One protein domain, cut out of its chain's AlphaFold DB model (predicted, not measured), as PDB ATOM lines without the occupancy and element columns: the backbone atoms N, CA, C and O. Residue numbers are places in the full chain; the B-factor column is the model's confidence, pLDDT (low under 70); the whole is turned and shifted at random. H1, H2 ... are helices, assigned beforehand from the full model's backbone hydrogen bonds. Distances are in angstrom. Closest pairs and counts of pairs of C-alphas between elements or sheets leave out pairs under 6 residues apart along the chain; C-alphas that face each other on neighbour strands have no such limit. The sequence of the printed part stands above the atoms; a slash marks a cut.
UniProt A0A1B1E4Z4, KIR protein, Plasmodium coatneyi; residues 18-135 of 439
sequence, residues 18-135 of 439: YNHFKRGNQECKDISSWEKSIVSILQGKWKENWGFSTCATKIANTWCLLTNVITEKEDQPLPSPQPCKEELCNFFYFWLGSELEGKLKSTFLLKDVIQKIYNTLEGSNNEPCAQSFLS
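This is residues 18 to 135 of the 439 residues of the protein "KIR protein" of Plasmodium coatneyi (UniProt A0A1B1E4Z4). A long helical hairpin, H3 and H4, has a second antiparallel pair, H2 and H5, crossed over one side; little H1 sits on the other. Residues 75 to 81 stick out at one end. The 118 printed residues include five named helices, H1 to H5 in chain order, and no named strand: all helix, compact, radius of gyration of the C-alphas 14.4 A, spans 48 by 29 by 29 A.

H1, residues 18 to 21, begins at C-alpha (-24.413, 90.119, -6.670). H2 is residues 31 to 42; H3, 52 to 71, 28.0 A long; H4, 85 to 100, 22.4 A; H5, 110 to 122, ends at C-alpha (-19.765, 109.872, -4.423).

H2 touches H3 at a steep tilt of 47 degrees, closest C-alphas Glu 35 and Ala 56, 5.2 A. H3 and H4 form a hairpin at a shallow 5 degrees. H5 touches H2, closest C-alphas Ile 38 and Ile 117, 6.2 A. In H2 to H5 every O i to N i+4 pair is within hydrogen-bond range.

The printed part has no cut. The H3 to H4 link is long; pLDDT is under 70 at residues 72 to 83, among others.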
ATOM      1  N   TYR A  18     -25.634  90.118  -5.853       93.12
ATOM      2  CA  TYR A  18     -24.413  90.119  -6.670       93.12
ATOM      3  C   TYR A  18     -24.664  89.762  -8.135       93.12
ATOM      4  O   TYR A  18     -23.975  90.259  -9.025       93.12
ATOM      5  N   ASN A  19     -25.619  88.876  -8.409       91.12
ATOM      6  CA  ASN A  19     -26.000  88.534  -9.772       91.12
ATOM      7  C   ASN A  19     -26.691  89.709 -10.463       91.12
ATOM      8  O   ASN A  19     -26.498  89.885 -11.664       91.12
ATOM      9  N   HIS A  20     -27.419  90.541  -9.719       88.38
ATOM     10  CA  HIS A  20     -27.984  91.773 -10.250       88.38
ATOM     11  C   HIS A  20     -26.910  92.808 -10.587       88.38
ATOM     12  O   HIS A  20     -26.938  93.374 -11.672       88.38
ATOM     13  N   PHE A  21     -25.894  92.976  -9.734       90.56
ATOM     14  CA  PHE A  21     -24.760  93.871 -10.018       90.56
ATOM     15  C   PHE A  21     -24.024  93.524 -11.319       90.56
ATOM     16  O   PHE A  21     -23.420  94.395 -11.940       90.56
ATOM     17  N   LYS A  22     -24.088  92.259 -11.755       84.38
ATOM     18  CA  LYS A  22     -23.480  91.780 -13.005       84.38
ATOM     19  C   LYS A  22     -24.340  92.015 -14.251       84.38
ATOM     20  O   LYS A  22     -23.813  91.877 -15.356       84.38
ATOM     21  N   ARG A  23     -25.636  92.308 -14.108       79.75
ATOM     22  CA  ARG A  23     -26.543  92.590 -15.232       79.75
ATOM     23  C   ARG A  23     -26.279  94.023 -15.687       79.75
ATOM     24  O   ARG A  23     -26.857  94.972 -15.178       79.75
ATOM     25  N   GLY A  24     -25.273  94.161 -16.546       62.50
ATOM     26  CA  GLY A  24     -24.797  95.450 -17.032       62.50
ATOM     27  C   GLY A  24     -25.801  96.152 -17.944       62.50
ATOM     28  O   GLY A  24     -26.624  95.496 -18.581       62.50
ATOM     29  N   ASN A  25     -25.613  97.469 -18.026       67.56
ATOM     30  CA  ASN A  25     -26.360  98.490 -18.758       67.56
ATOM     31  C   ASN A  25     -27.479  99.111 -17.925       67.56
ATOM     32  O   ASN A  25     -28.599  98.615 -17.855       67.56
ATOM     33  N   GLN A  26     -27.123 100.219 -17.287       71.56
ATOM     34  CA  GLN A  26     -28.053 101.169 -16.702       71.56
ATOM     35  C   GLN A  26     -27.787 102.537 -17.327       71.56
ATOM     36  O   GLN A  26     -26.629 102.908 -17.547       71.56
ATOM     37  N   GLU A  27     -28.843 103.288 -17.614       78.81
ATOM     38  CA  GLU A  27     -28.704 104.659 -18.086       78.81
ATOM     39  C   GLU A  27     -28.513 105.590 -16.884       78.81
ATOM     40  O   GLU A  27     -29.445 105.853 -16.129       78.81
ATOM     41  N   CYS A  28     -27.292 106.099 -16.702       84.81
ATOM     42  CA  CYS A  28     -27.020 107.203 -15.783       84.81
ATOM     43  C   CYS A  28     -26.343 108.352 -16.509       84.81
ATOM     44  O   CYS A  28     -25.422 108.152 -17.302       84.81
ATOM     45  N   LYS A  29     -26.739 109.572 -16.145       85.50
ATOM     46  CA  LYS A  29     -26.174 110.810 -16.688       85.50
ATOM     47  C   LYS A  29     -24.651 110.884 -16.521       85.50
ATOM     48  O   LYS A  29     -23.954 111.309 -17.438       85.50
ATOM     49  N   ASP A  30     -24.140 110.421 -15.382       87.25
ATOM     50  CA  ASP A  30     -22.728 110.562 -15.008       87.25
ATOM     51  C   ASP A  30     -21.872 109.323 -15.311       87.25
ATOM     52  O   ASP A  30     -20.665 109.326 -15.051       87.25
ATOM     53  N   ILE A  31     -22.446 108.281 -15.928       90.62
ATOM     54  CA  ILE A  31     -21.767 106.991 -16.119       90.62
ATOM     55  C   ILE A  31     -20.437 107.133 -16.866       90.62
ATOM     56  O   ILE A  31     -19.413 106.626 -16.418       90.62
ATOM     57  N   SER A  32     -20.414 107.918 -17.947       91.88
ATOM     58  CA  SER A  32     -19.203 108.166 -18.739       91.88
ATOM     59  C   SER A  32     -18.117 108.910 -17.953       91.88
ATOM     60  O   SER A  32     -16.928 108.748 -18.233       91.88
ATOM     61  N   SER A  33     -18.506 109.750 -16.991       93.12
ATOM     62  CA  SER A  33     -17.571 110.476 -16.127       93.12
ATOM     63  C   SER A  33     -16.947 109.536 -15.095       93.12
ATOM     64  O   SER A  33     -15.720 109.506 -14.932       93.12
ATOM     65  N   TRP A  34     -17.775 108.702 -14.457       93.56
ATOM     66  CA  TRP A  34     -17.322 107.678 -13.516       93.56
ATOM     67  C   TRP A  34     -16.385 106.676 -14.181       93.56
ATOM     68  O   TRP A  34     -15.301 106.423 -13.661       93.56
ATOM     69  N   GLU A  35     -16.740 106.165 -15.361       94.62
ATOM     70  CA  GLU A  35     -15.899 105.234 -16.118       94.62
ATOM     71  C   GLU A  35     -14.503 105.798 -16.379       94.62
ATOM     72  O   GLU A  35     -13.506 105.153 -16.053       94.62
ATOM     73  N   LYS A  36     -14.413 107.023 -16.914       95.44
ATOM     74  CA  LYS A  36     -13.127 107.688 -17.185       95.44
ATOM     75  C   LYS A  36     -12.296 107.849 -15.915       95.44
ATOM     76  O   LYS A  36     -11.085 107.617 -15.931       95.44
ATOM     77  N   SER A  37     -12.942 108.217 -14.818       95.31
ATOM     78  CA  SER A  37     -12.266 108.446 -13.543       95.31
ATOM     79  C   SER A  37     -11.764 107.136 -12.925       95.31
ATOM     80  O   SER A  37     -10.616 107.057 -12.489       95.31
ATOM     81  N   ILE A  38     -12.559 106.065 -12.985       96.00
ATOM     82  CA  ILE A  38     -12.146 104.729 -12.531       96.00
ATOM     83  C   ILE A  38     -11.030 104.172 -13.420       96.00
ATOM     84  O   ILE A  38     -10.066 103.611 -12.900       96.00
ATOM     85  N   VAL A  39     -11.098 104.370 -14.740       96.06
ATOM     86  CA  VAL A  39     -10.006 104.016 -15.661       96.06
ATOM     87  C   VAL A  39      -8.704 104.673 -15.219       96.06
ATOM     88  O   VAL A  39      -7.706 103.972 -15.063       96.06
ATOM     89  N   SER A  40      -8.720 105.977 -14.943       95.50
ATOM     90  CA  SER A  40      -7.548 106.711 -14.452       95.50
ATOM     91  C   SER A  40      -7.018 106.141 -13.130       95.50
ATOM     92  O   SER A  40      -5.811 105.979 -12.949       95.50
ATOM     93  N   ILE A  41      -7.910 105.745 -12.215       95.00
ATOM     94  CA  ILE A  41      -7.522 105.123 -10.941       95.00
ATOM     95  C   ILE A  41      -6.841 103.770 -11.148       95.00
ATOM     96  O   ILE A  41      -5.883 103.470 -10.429       95.00
ATOM     97  N   LEU A  42      -7.350 102.940 -12.057       95.19
ATOM     98  CA  LEU A  42      -6.864 101.575 -12.284       95.19
ATOM     99  C   LEU A  42      -5.643 101.528 -13.211       95.19
ATOM    100  O   LEU A  42      -4.838 100.593 -13.126       95.19
ATOM    101  N   GLN A  43      -5.480 102.530 -14.073       93.25
ATOM    102  CA  GLN A  43      -4.370 102.627 -15.009       93.25
ATOM    103  C   GLN A  43      -3.029 102.610 -14.266       93.25
ATOM    104  O   GLN A  43      -2.813 103.297 -13.271       93.25
ATOM    105  N   GLY A  44      -2.117 101.747 -14.720       90.38
ATOM    106  CA  GLY A  44      -0.814 101.542 -14.081       90.38
ATOM    107  C   GLY A  44      -0.842 100.690 -12.803       90.38
ATOM    108  O   GLY A  44       0.211 100.160 -12.433       90.38
ATOM    109  N   LYS A  45      -2.010 100.480 -12.178       93.50
ATOM    110  CA  LYS A  45      -2.185  99.628 -10.985       93.50
ATOM    111  C   LYS A  45      -2.608  98.203 -11.301       93.50
ATOM    112  O   LYS A  45      -2.377  97.316 -10.488       93.50
ATOM    113  N   TRP A  46      -3.215  97.977 -12.458       92.38
ATOM    114  CA  TRP A  46      -3.622  96.651 -12.918       92.38
ATOM    115  C   TRP A  46      -2.408  95.765 -13.243       92.38
ATOM    116  O   TRP A  46      -1.416  96.266 -13.771       92.38
ATOM    117  N   LYS A  47      -2.452  94.464 -12.918       89.94
ATOM    118  CA  LYS A  47      -1.359  93.508 -13.205       89.94
ATOM    119  C   LYS A  47      -1.123  93.360 -14.700       89.94
ATOM    120  O   LYS A  47       0.017  93.333 -15.151       89.94
ATOM    121  N   GLU A  48      -2.215  93.252 -15.440       87.81
ATOM    122  CA  GLU A  48      -2.215  93.126 -16.889       87.81
ATOM    123  C   GLU A  48      -2.387  94.504 -17.538       87.81
ATOM    124  O   GLU A  48      -2.977  95.417 -16.965       87.81
ATOM    125  N   ASN A  49      -1.908  94.672 -18.767       81.00
ATOM    126  CA  ASN A  49      -2.065  95.942 -19.485       81.00
ATOM    127  C   ASN A  49      -3.455  96.106 -20.132       81.00
ATOM    128  O   ASN A  49      -3.676  97.050 -20.886       81.00
ATOM    129  N   TRP A  50      -4.391  95.193 -19.869       82.94
ATOM    130  CA  TRP A  50      -5.717  95.144 -20.482       82.94
ATOM    131  C   TRP A  50      -6.800  94.811 -19.441       82.94
ATOM    132  O   TRP A  50      -6.507  94.428 -18.312       82.94
ATOM    133  N   GLY A  51      -8.073  95.016 -19.796       85.62
ATOM    134  CA  GLY A  51      -9.228  94.616 -18.977       85.62
ATOM    135  C   GLY A  51      -9.696  95.615 -17.906       85.62
ATOM    136  O   GLY A  51     -10.859  95.553 -17.502       85.62
ATOM    137  N   PHE A  52      -8.869  96.585 -17.496       90.06
ATOM    138  CA  PHE A  52      -9.276  97.610 -16.520       90.06
ATOM    139  C   PHE A  52     -10.405  98.520 -17.033       90.06
ATOM    140  O   PHE A  52     -11.237  98.943 -16.240       90.06
ATOM    141  N   SER A  53     -10.489  98.771 -18.349       91.44
ATOM    142  CA  SER A  53     -11.592  99.538 -18.954       91.44
ATOM    143  C   SER A  53     -12.937  98.818 -18.795       91.44
ATOM    144  O   SER A  53     -13.887  99.374 -18.261       91.44
ATOM    145  N   THR A  54     -12.990  97.522 -19.118       92.50
ATOM    146  CA  THR A  54     -14.192  96.704 -18.895       92.50
ATOM    147  C   THR A  54     -14.563  96.619 -17.412       92.50
ATOM    148  O   THR A  54     -15.743  96.584 -17.073       92.50
ATOM    149  N   CYS A  55     -13.574  96.582 -16.515       93.00
ATOM    150  CA  CYS A  55     -13.821  96.639 -15.077       93.00
ATOM    151  C   CYS A  55     -14.418  97.990 -14.659       93.00
ATOM    152  O   CYS A  55     -15.422  98.001 -13.956       93.00
ATOM    153  N   ALA A  56     -13.867  99.104 -15.146       94.50
ATOM    154  CA  ALA A  56     -14.384 100.442 -14.884       94.50
ATOM    155  C   ALA A  56     -15.843 100.593 -15.336       94.50
ATOM    156  O   ALA A  56     -16.670 101.047 -14.550       94.50
ATOM    157  N   THR A  57     -16.178 100.114 -16.537       93.44
ATOM    158  CA  THR A  57     -17.559 100.070 -17.038       93.44
ATOM    159  C   THR A  57     -18.480  99.279 -16.125       93.44
ATOM    160  O   THR A  57     -19.563  99.753 -15.786       93.44
ATOM    161  N   LYS A  58     -18.064  98.093 -15.667       93.81
ATOM    162  CA  LYS A  58     -18.869  97.304 -14.722       93.81
ATOM    163  C   LYS A  58     -19.111  98.065 -13.422       93.81
ATOM    164  O   LYS A  58     -20.250  98.159 -12.992       93.81
ATOM    165  N   ILE A  59     -18.059  98.633 -12.837       94.50
ATOM    166  CA  ILE A  59     -18.144  99.375 -11.575       94.50
ATOM    167  C   ILE A  59     -19.080 100.582 -11.717       94.50
ATOM    168  O   ILE A  59     -19.957 100.762 -10.877       94.50
ATOM    169  N   ALA A  60     -18.941 101.368 -12.788       93.56
ATOM    170  CA  ALA A  60     -19.788 102.532 -13.042       93.56
ATOM    171  C   ALA A  60     -21.262 102.149 -13.261       93.56
ATOM    172  O   ALA A  60     -22.149 102.800 -12.717       93.56
ATOM    173  N   ASN A  61     -21.536 101.065 -13.997       91.62
ATOM    174  CA  ASN A  61     -22.896 100.543 -14.178       91.62
ATOM    175  C   ASN A  61     -23.511 100.056 -12.860       91.62
ATOM    176  O   ASN A  61     -24.673 100.333 -12.578       91.62
ATOM    177  N   THR A  62     -22.744  99.340 -12.037       92.56
ATOM    178  CA  THR A  62     -23.227  98.885 -10.729       92.56
ATOM    179  C   THR A  62     -23.487 100.067  -9.794       92.56
ATOM    180  O   THR A  62     -24.495 100.074  -9.096       92.56
ATOM    181  N   TRP A  63     -22.633 101.094  -9.806       91.69
ATOM    182  CA  TRP A  63     -22.865 102.315  -9.031       91.69
ATOM    183  C   TRP A  63     -24.095 103.095  -9.503       91.69
ATOM    184  O   TRP A  63     -24.882 103.574  -8.688       91.69
ATOM    185  N   CYS A  64     -24.293 103.172 -10.818       90.00
ATOM    186  CA  CYS A  64     -25.490 103.742 -11.421       90.00
ATOM    187  C   CYS A  64     -26.764 103.051 -10.908       90.00
ATOM    188  O   CYS A  64     -27.657 103.714 -10.384       90.00
ATOM    189  N   LEU A  65     -26.798 101.713 -10.966       88.31
ATOM    190  CA  LEU A  65     -27.903 100.908 -10.438       88.31
ATOM    191  C   LEU A  65     -28.201 101.244  -8.970       88.31
ATOM    192  O   LEU A  65     -29.356 101.422  -8.592       88.31
ATOM    193  N   LEU A  66     -27.157 101.320  -8.140       87.88
ATOM    194  CA  LEU A  66     -27.290 101.627  -6.718       87.88
ATOM    195  C   LEU A  66     -27.850 103.025  -6.490       87.88
ATOM    196  O   LEU A  66     -28.749 103.188  -5.672       87.88
ATOM    197  N   THR A  67     -27.341 104.011  -7.229       86.69
ATOM    198  CA  THR A  67     -27.795 105.398  -7.122       86.69
ATOM    199  C   THR A  67     -29.286 105.481  -7.422       86.69
ATOM    200  O   THR A  67     -30.018 105.970  -6.574       86.69
ATOM    201  N   ASN A  68     -29.750 104.895  -8.530       83.62
ATOM    202  CA  ASN A  68     -31.168 104.902  -8.904       83.62
ATOM    203  C   ASN A  68     -32.059 104.286  -7.812       83.62
ATOM    204  O   ASN A  68     -33.043 104.893  -7.396       83.62
ATOM    205  N   VAL A  69     -31.669 103.123  -7.276       82.69
ATOM    206  CA  VAL A  69     -32.427 102.444  -6.210       82.69
ATOM    207  C   VAL A  69     -32.466 103.260  -4.913       82.69
ATOM    208  O   VAL A  69     -33.467 103.230  -4.199       82.69
ATOM    209  N   ILE A  70     -31.390 103.983  -4.590       80.31
ATOM    210  CA  ILE A  70     -31.282 104.773  -3.358       80.31
ATOM    211  C   ILE A  70     -31.998 106.132  -3.493       80.31
ATOM    212  O   ILE A  70     -32.611 106.585  -2.526       80.31
ATOM    213  N   THR A  71     -31.951 106.785  -4.661       76.44
ATOM    214  CA  THR A  71     -32.466 108.156  -4.862       76.44
ATOM    215  C   THR A  71     -33.947 108.238  -5.224       76.44
ATOM    216  O   THR A  71     -34.568 109.249  -4.920       76.44
ATOM    217  N   GLU A  72     -34.557 107.201  -5.809       65.88
ATOM    218  CA  GLU A  72     -35.985 107.180  -6.218       65.88
ATOM    219  C   GLU A  72     -37.003 107.431  -5.082       65.88
ATOM    220  O   GLU A  72     -38.211 107.477  -5.309       65.88
ATOM    221  N   LYS A  73     -36.544 107.589  -3.841       56.53
ATOM    222  CA  LYS A  73     -37.385 107.675  -2.647       56.53
ATOM    223  C   LYS A  73     -37.233 108.958  -1.836       56.53
ATOM    224  O   LYS A  73     -37.915 109.089  -0.824       56.53
ATOM    225  N   GLU A  74     -36.378 109.893  -2.244       53.75
ATOM    226  CA  GLU A  74     -36.240 111.171  -1.528       53.75
ATOM    227  C   GLU A  74     -37.486 112.070  -1.696       53.75
ATOM    228  O   GLU A  74     -37.795 112.870  -0.817       53.75
ATOM    229  N   ASP A  75     -38.283 111.839  -2.746       54.09
ATOM    230  CA  ASP A  75     -39.522 112.577  -3.034       54.09
ATOM    231  C   ASP A  75     -40.774 112.051  -2.293       54.09
ATOM    232  O   ASP A  75     -41.876 112.577  -2.471       54.09
ATOM    233  N   GLN A  76     -40.649 111.014  -1.454       51.47
ATOM    234  CA  GLN A  76     -41.752 110.494  -0.634       51.47
ATOM    235  C   GLN A  76     -41.518 110.838   0.849       51.47
ATOM    236  O   GLN A  76     -40.534 110.380   1.431       51.47
ATOM    237  N   PRO A  77     -42.416 111.601   1.506       48.12
ATOM    238  CA  PRO A  77     -42.263 111.974   2.907       48.12
ATOM    239  C   PRO A  77     -42.545 110.763   3.806       48.12
ATOM    240  O   PRO A  77     -43.674 110.543   4.241       48.12
ATOM    241  N   LEU A  78     -41.519 109.959   4.088       46.50
ATOM    242  CA  LEU A  78     -41.569 108.875   5.071       46.50
ATOM    243  C   LEU A  78     -40.466 109.065   6.126       46.50
ATOM    244  O   LEU A  78     -39.301 109.232   5.771       46.50
ATOM    245  N   PRO A  79     -40.799 109.032   7.429       43.41
ATOM    246  CA  PRO A  79     -39.887 109.418   8.508       43.41
ATOM    247  C   PRO A  79     -38.885 108.325   8.931       43.41
ATOM    248  O   PRO A  79     -38.390 108.368  10.054       43.41
ATOM    249  N   SER A  80     -38.565 107.340   8.084       48.72
ATOM    250  CA  SER A  80     -37.635 106.256   8.446       48.72
ATOM    251  C   SER A  80     -36.344 106.302   7.617       48.72
ATOM    252  O   SER A  80     -36.442 106.333   6.385       48.72
ATOM    253  N   PRO A  81     -35.146 106.233   8.231       48.47
ATOM    254  CA  PRO A  81     -33.901 106.038   7.491       48.47
ATOM    255  C   PRO A  81     -34.023 104.766   6.649       48.47
ATOM    256  O   PRO A  81     -34.414 103.729   7.173       48.47
ATOM    257  N   GLN A  82     -33.757 104.853   5.343       59.91
ATOM    258  CA  GLN A  82     -33.964 103.725   4.437       59.91
ATOM    259  C   GLN A  82     -32.940 102.617   4.729       59.91
ATOM    260  O   GLN A  82     -31.776 102.763   4.348       59.91
ATOM    261  N   PRO A  83     -33.356 101.471   5.296       63.28
ATOM    262  CA  PRO A  83     -32.462 100.371   5.673       63.28
ATOM    263  C   PRO A  83     -31.939  99.585   4.457       63.28
ATOM    264  O   PRO A  83     -31.451  98.473   4.581       63.28
ATOM    265  N   CYS A  84     -32.106 100.131   3.251       77.06
ATOM    266  CA  CYS A  84     -31.559  99.575   2.021       77.06
ATOM    267  C   CYS A  84     -30.287 100.259   1.567       77.06
ATOM    268  O   CYS A  84     -29.489  99.639   0.869       77.06
ATOM    269  N   LYS A  85     -30.094 101.519   1.956       83.62
ATOM    270  CA  LYS A  85     -28.936 102.299   1.542       83.62
ATOM    271  C   LYS A  85     -27.654 101.676   2.097       83.62
ATOM    272  O   LYS A  85     -26.786 101.282   1.326       83.62
ATOM    273  N   GLU A  86     -27.568 101.521   3.416       83.19
ATOM    274  CA  GLU A  86     -26.383 100.976   4.090       83.19
ATOM    275  C   GLU A  86     -26.073  99.540   3.632       83.19
ATOM    276  O   GLU A  86     -24.946  99.230   3.240       83.19
ATOM    277  N   GLU A  87     -27.087  98.681   3.578       86.69
ATOM    278  CA  GLU A  87     -26.978  97.280   3.183       86.69
ATOM    279  C   GLU A  87     -26.473  97.135   1.747       86.69
ATOM    280  O   GLU A  87     -25.494  96.424   1.509       86.69
ATOM    281  N   LEU A  88     -27.085  97.828   0.778       89.06
ATOM    282  CA  LEU A  88     -26.658  97.764  -0.621       89.06
ATOM    283  C   LEU A  88     -25.242  98.324  -0.816       89.06
ATOM    284  O   LEU A  88     -24.473  97.771  -1.603       89.06
ATOM    285  N   CYS A  89     -24.864  99.355  -0.061       89.25
ATOM    286  CA  CYS A  89     -23.501  99.879  -0.052       89.25
ATOM    287  C   CYS A  89     -22.484  98.874   0.505       89.25
ATOM    288  O   CYS A  89     -21.383  98.756  -0.037       89.25
ATOM    289  N   ASN A  90     -22.852  98.108   1.533       90.31
ATOM    290  CA  ASN A  90     -22.022  97.026   2.065       90.31
ATOM    291  C   ASN A  90     -21.887  95.870   1.057       90.31
ATOM    292  O   ASN A  90     -20.781  95.363   0.845       90.31
ATOM    293  N   PHE A  91     -22.965  95.504   0.354       92.50
ATOM    294  CA  PHE A  91     -22.892  94.559  -0.768       92.50
ATOM    295  C   PHE A  91     -21.972  95.070  -1.879       92.50
ATOM    296  O   PHE A  91     -21.150  94.308  -2.396       92.50
ATOM    297  N   PHE A  92     -22.081  96.348  -2.248       93.00
ATOM    298  CA  PHE A  92     -21.226  96.955  -3.264       93.00
ATOM    299  C   PHE A  92     -19.755  96.939  -2.855       93.00
ATOM    300  O   PHE A  92     -18.914  96.574  -3.671       93.00
ATOM    301  N   TYR A  93     -19.450  97.231  -1.589       92.12
ATOM    302  CA  TYR A  93     -18.091  97.195  -1.050       92.12
ATOM    303  C   TYR A  93     -17.448  95.818  -1.251       92.12
ATOM    304  O   TYR A  93     -16.363  95.697  -1.829       92.12
ATOM    305  N   PHE A  94     -18.146  94.757  -0.833       93.19
ATOM    306  CA  PHE A  94     -17.644  93.393  -0.980       93.19
ATOM    307  C   PHE A  94     -17.579  92.943  -2.438       93.19
ATOM    308  O   PHE A  94     -16.629  92.261  -2.824       93.19
ATOM    309  N   TRP A  95     -18.559  93.327  -3.257       95.06
ATOM    310  CA  TRP A  95     -18.547  93.043  -4.689       95.06
ATOM    311  C   TRP A  95     -17.363  93.713  -5.389       95.06
ATOM    312  O   TRP A  95     -16.626  93.041  -6.108       95.06
ATOM    313  N   LEU A  96     -17.140  95.004  -5.138       93.56
ATOM    314  CA  LEU A  96     -16.058  95.781  -5.733       93.56
ATOM    315  C   LEU A  96     -14.703  95.187  -5.363       93.56
ATOM    316  O   LEU A  96     -13.840  95.010  -6.222       93.56
ATOM    317  N   GLY A  97     -14.517  94.831  -4.095       91.50
ATOM    318  CA  GLY A  97     -13.279  94.201  -3.674       91.50
ATOM    319  C   GLY A  97     -13.058  92.831  -4.322       91.50
ATOM    320  O   GLY A  97     -11.954  92.585  -4.803       91.50
ATOM    321  N   SER A  98     -14.094  91.994  -4.465       91.19
ATOM    322  CA  SER A  98     -14.006  90.749  -5.250       91.19
ATOM    323  C   SER A  98     -13.725  90.992  -6.739       91.19
ATOM    324  O   SER A  98     -13.031  90.201  -7.374       91.19
ATOM    325  N   GLU A  99     -14.231  92.081  -7.321       92.06
ATOM    326  CA  GLU A  99     -13.950  92.439  -8.715       92.06
ATOM    327  C   GLU A  99     -12.517  92.933  -8.933       92.06
ATOM    328  O   GLU A  99     -12.005  92.820 -10.045       92.06
ATOM    329  N   LEU A 100     -11.850  93.462  -7.912       92.31
ATOM    330  CA  LEU A 100     -10.470  93.953  -8.002       92.31
ATOM    331  C   LEU A 100      -9.437  92.935  -7.493       92.31
ATOM    332  O   LEU A 100      -8.248  93.031  -7.820       92.31
ATOM    333  N   GLU A 101      -9.878  91.958  -6.705       89.06
ATOM    334  CA  GLU A 101      -9.033  90.933  -6.106       89.06
ATOM    335  C   GLU A 101      -8.221  90.174  -7.161       89.06
ATOM    336  O   GLU A 101      -8.718  89.759  -8.208       89.06
ATOM    337  N   GLY A 102      -6.921  90.020  -6.904       87.88
ATOM    338  CA  GLY A 102      -6.008  89.323  -7.806       87.88
ATOM    339  C   GLY A 102      -5.662  90.082  -9.094       87.88
ATOM    340  O   GLY A 102      -4.716  89.666  -9.766       87.88
ATOM    341  N   LYS A 103      -6.336  91.198  -9.405       91.75
ATOM    342  CA  LYS A 103      -6.143  91.983 -10.640       91.75
ATOM    343  C   LYS A 103      -5.220  93.193 -10.468       91.75
ATOM    344  O   LYS A 103      -4.703  93.709 -11.454       91.75
ATOM    345  N   LEU A 104      -4.956  93.625  -9.234       91.25
ATOM    346  CA  LEU A 104      -4.048  94.736  -8.913       91.25
ATOM    347  C   LEU A 104      -2.604  94.257  -8.688       91.25
ATOM    348  O   LEU A 104      -2.380  93.180  -8.136       91.25
ATOM    349  N   LYS A 105      -1.605  95.042  -9.105       91.38
ATOM    350  CA  LYS A 105      -0.185  94.794  -8.798       91.38
ATOM    351  C   LYS A 105       0.014  94.778  -7.283       91.38
ATOM    352  O   LYS A 105      -0.594  95.572  -6.575       91.38
ATOM    353  N   SER A 106       0.921  93.925  -6.804       83.94
ATOM    354  CA  SER A 106       1.228  93.778  -5.371       83.94
ATOM    355  C   SER A 106       1.720  95.065  -4.704       83.94
ATOM    356  O   SER A 106       1.647  95.185  -3.489       83.94
ATOM    357  N   THR A 107       2.199  96.034  -5.489       82.19
ATOM    358  CA  THR A 107       2.621  97.359  -5.016       82.19
ATOM    359  C   THR A 107       1.464  98.247  -4.556       82.19
ATOM    360  O   THR A 107       1.718  99.277  -3.942       82.19
ATOM    361  N   PHE A 108       0.211  97.907  -4.877       84.25
ATOM    362  CA  PHE A 108      -0.961  98.697  -4.504       84.25
ATOM    363  C   PHE A 108      -1.857  97.918  -3.549       84.25
ATOM    364  O   PHE A 108      -2.225  96.773  -3.816       84.25
ATOM    365  N   LEU A 109      -2.253  98.568  -2.456       85.56
ATOM    366  CA  LEU A 109      -3.197  97.995  -1.509       85.56
ATOM    367  C   LEU A 109      -4.612  98.060  -2.086       85.56
ATOM    368  O   LEU A 109      -5.054  99.101  -2.577       85.56
ATOM    369  N   LEU A 110      -5.337  96.941  -1.999       88.62
ATOM    370  CA  LEU A 110      -6.721  96.845  -2.467       88.62
ATOM    371  C   LEU A 110      -7.611  97.909  -1.804       88.62
ATOM    372  O   LEU A 110      -8.383  98.567  -2.498       88.62
ATOM    373  N   LYS A 111      -7.442  98.119  -0.491       85.31
ATOM    374  CA  LYS A 111      -8.160  99.145   0.276       85.31
ATOM    375  C   LYS A 111      -8.044 100.524  -0.372       85.31
ATOM    376  O   LYS A 111      -9.059 101.163  -0.623       85.31
ATOM    377  N   ASP A 112      -6.825 100.959  -0.677       87.62
ATOM    378  CA  ASP A 112      -6.573 102.304  -1.202       87.62
ATOM    379  C   ASP A 112      -7.227 102.505  -2.571       87.62
ATOM    380  O   ASP A 112      -7.659 103.607  -2.917       87.62
ATOM    381  N   VAL A 113      -7.293 101.442  -3.378       92.25
ATOM    382  CA  VAL A 113      -7.959 101.480  -4.684       92.25
ATOM    383  C   VAL A 113      -9.474 101.542  -4.518       92.25
ATOM    384  O   VAL A 113     -10.091 102.401  -5.143       92.25
ATOM    385  N   ILE A 114     -10.059 100.701  -3.657       90.69
ATOM    386  CA  ILE A 114     -11.493 100.744  -3.327       90.69
ATOM    387  C   ILE A 114     -11.870 102.139  -2.820       90.69
ATOM    388  O   ILE A 114     -12.788 102.752  -3.355       90.69
ATOM    389  N   GLN A 115     -11.119 102.684  -1.863       87.75
ATOM    390  CA  GLN A 115     -11.395 103.997  -1.283       87.75
ATOM    391  C   GLN A 115     -11.342 105.115  -2.332       87.75
ATOM    392  O   GLN A 115     -12.235 105.952  -2.391       87.75
ATOM    393  N   LYS A 116     -10.336 105.109  -3.218       91.19
ATOM    394  CA  LYS A 116     -10.253 106.091  -4.313       91.19
ATOM    395  C   LYS A 116     -11.432 105.999  -5.279       91.19
ATOM    396  O   LYS A 116     -11.879 107.032  -5.774       91.19
ATOM    397  N   ILE A 117     -11.917 104.787  -5.551       93.00
ATOM    398  CA  ILE A 117     -13.097 104.571  -6.394       93.00
ATOM    399  C   ILE A 117     -14.338 105.149  -5.712       93.00
ATOM    400  O   ILE A 117     -15.031 105.939  -6.340       93.00
ATOM    401  N   TYR A 118     -14.576 104.849  -4.435       90.00
ATOM    402  CA  TYR A 118     -15.709 105.411  -3.690       90.00
ATOM    403  C   TYR A 118     -15.697 106.940  -3.673       90.00
ATOM    404  O   TYR A 118     -16.667 107.552  -4.105       90.00
ATOM    405  N   ASN A 119     -14.567 107.556  -3.319       87.62
ATOM    406  CA  ASN A 119     -14.435 109.018  -3.305       87.62
ATOM    407  C   ASN A 119     -14.740 109.654  -4.675       87.62
ATOM    408  O   ASN A 119     -15.196 110.788  -4.763       87.62
ATOM    409  N   THR A 120     -14.460 108.928  -5.757       90.38
ATOM    410  CA  THR A 120     -14.738 109.370  -7.130       90.38
ATOM    411  C   THR A 120     -16.209 109.213  -7.503       90.38
ATOM    412  O   THR A 120     -16.743 110.025  -8.253       90.38
ATOM    413  N   LEU A 121     -16.845 108.150  -7.015       88.75
ATOM    414  CA  LEU A 121     -18.229 107.807  -7.313       88.75
ATOM    415  C   LEU A 121     -19.232 108.670  -6.531       88.75
ATOM    416  O   LEU A 121     -20.256 109.053  -7.090       88.75
ATOM    417  N   GLU A 122     -18.929 109.007  -5.275       81.94
ATOM    418  CA  GLU A 122     -19.765 109.872  -4.423       81.94
ATOM    419  C   GLU A 122     -19.663 111.356  -4.821       81.94
ATOM    420  O   GLU A 122     -20.621 112.126  -4.719       81.94
ATOM    421  N   GLY A 123     -18.517 111.774  -5.365       74.00
ATOM    422  CA  GLY A 123     -18.285 113.180  -5.682       74.00
ATOM    423  C   GLY A 123     -18.313 114.059  -4.426       74.00
ATOM    424  O   GLY A 123     -18.021 113.602  -3.326       74.00
ATOM    425  N   SER A 124     -18.616 115.350  -4.588       53.50
ATOM    426  CA  SER A 124     -18.520 116.344  -3.507       53.50
ATOM    427  C   SER A 124     -19.817 116.624  -2.742       53.50
ATOM    428  O   SER A 124     -19.742 117.305  -1.727       53.50
ATOM    429  N   ASN A 125     -20.984 116.139  -3.193       51.69
ATOM    430  CA  ASN A 125     -22.276 116.563  -2.626       51.69
ATOM    431  C   ASN A 125     -23.307 115.449  -2.385       51.69
ATOM    432  O   ASN A 125     -24.333 115.746  -1.787       51.69
ATOM    433  N   ASN A 126     -23.069 114.201  -2.806       54.62
ATOM    434  CA  ASN A 126     -24.019 113.107  -2.602       54.62
ATOM    435  C   ASN A 126     -23.288 111.880  -2.060       54.62
ATOM    436  O   ASN A 126     -22.456 111.289  -2.736       54.62
ATOM    437  N   GLU A 127     -23.647 111.461  -0.850       67.50
ATOM    438  CA  GLU A 127     -23.046 110.315  -0.169       67.50
ATOM    439  C   GLU A 127     -24.013 109.115  -0.148       67.50
ATOM    440  O   GLU A 127     -24.636 108.839   0.888       67.50
ATOM    441  N   PRO A 128     -24.207 108.373  -1.261       65.94
ATOM    442  CA  PRO A 128     -24.953 107.125  -1.216       65.94
ATOM    443  C   PRO A 128     -24.364 106.130  -0.211       65.94
ATOM    444  O   PRO A 128     -25.133 105.403   0.409       65.94
ATOM    445  N   CYS A 129     -23.043 106.108   0.004       80.50
ATOM    446  CA  CYS A 129     -22.368 105.030   0.728       80.50
ATOM    447  C   CYS A 129     -21.288 105.467   1.738       80.50
ATOM    448  O   CYS A 129     -20.503 104.614   2.179       80.50
ATOM    449  N   ALA A 130     -21.275 106.733   2.171       65.56
ATOM    450  CA  ALA A 130     -20.170 107.312   2.948       65.56
ATOM    451  C   ALA A 130     -19.896 106.663   4.316       65.56
ATOM    452  O   ALA A 130     -18.836 106.871   4.900       65.56
ATOM    453  N   GLN A 131     -20.820 105.844   4.831       63.34
ATOM    454  CA  GLN A 131     -20.692 105.161   6.128       63.34
ATOM    455  C   GLN A 131     -20.355 103.662   6.049       63.34
ATOM    456  O   GLN A 131     -20.265 103.009   7.092       63.34
ATOM    457  N   SER A 132     -20.161 103.110   4.847       63.25
ATOM    458  CA  SER A 132     -19.834 101.687   4.662       63.25
ATOM    459  C   SER A 132     -18.441 101.320   5.215       63.25
ATOM    460  O   SER A 132     -17.723 102.166   5.749       63.25
ATOM    461  N   PHE A 133     -18.020 100.053   5.093       66.44
ATOM    462  CA  PHE A 133     -16.746  99.510   5.616       66.44
ATOM    463  C   PHE A 133     -15.446 100.148   5.055       66.44
ATOM    464  O   PHE A 133     -14.366  99.565   5.171       66.44
ATOM    465  N   LEU A 134     -15.503 101.345   4.469       62.75
ATOM    466  CA  LEU A 134     -14.394 102.090   3.862       62.75
ATOM    467  C   LEU A 134     -13.261 102.417   4.843       62.75
ATOM    468  O   LEU A 134     -12.105 102.539   4.435       62.75
ATOM    469  N   SER A 135     -13.557 102.513   6.140       59.25
ATOM    470  CA  SER A 135     -12.549 102.754   7.178       59.25
ATOM    471  C   SER A 135     -11.694 101.515   7.494       59.25
ATOM    472  O   SER A 135     -10.573 101.663   7.992       59.25
TER     473      SER A 135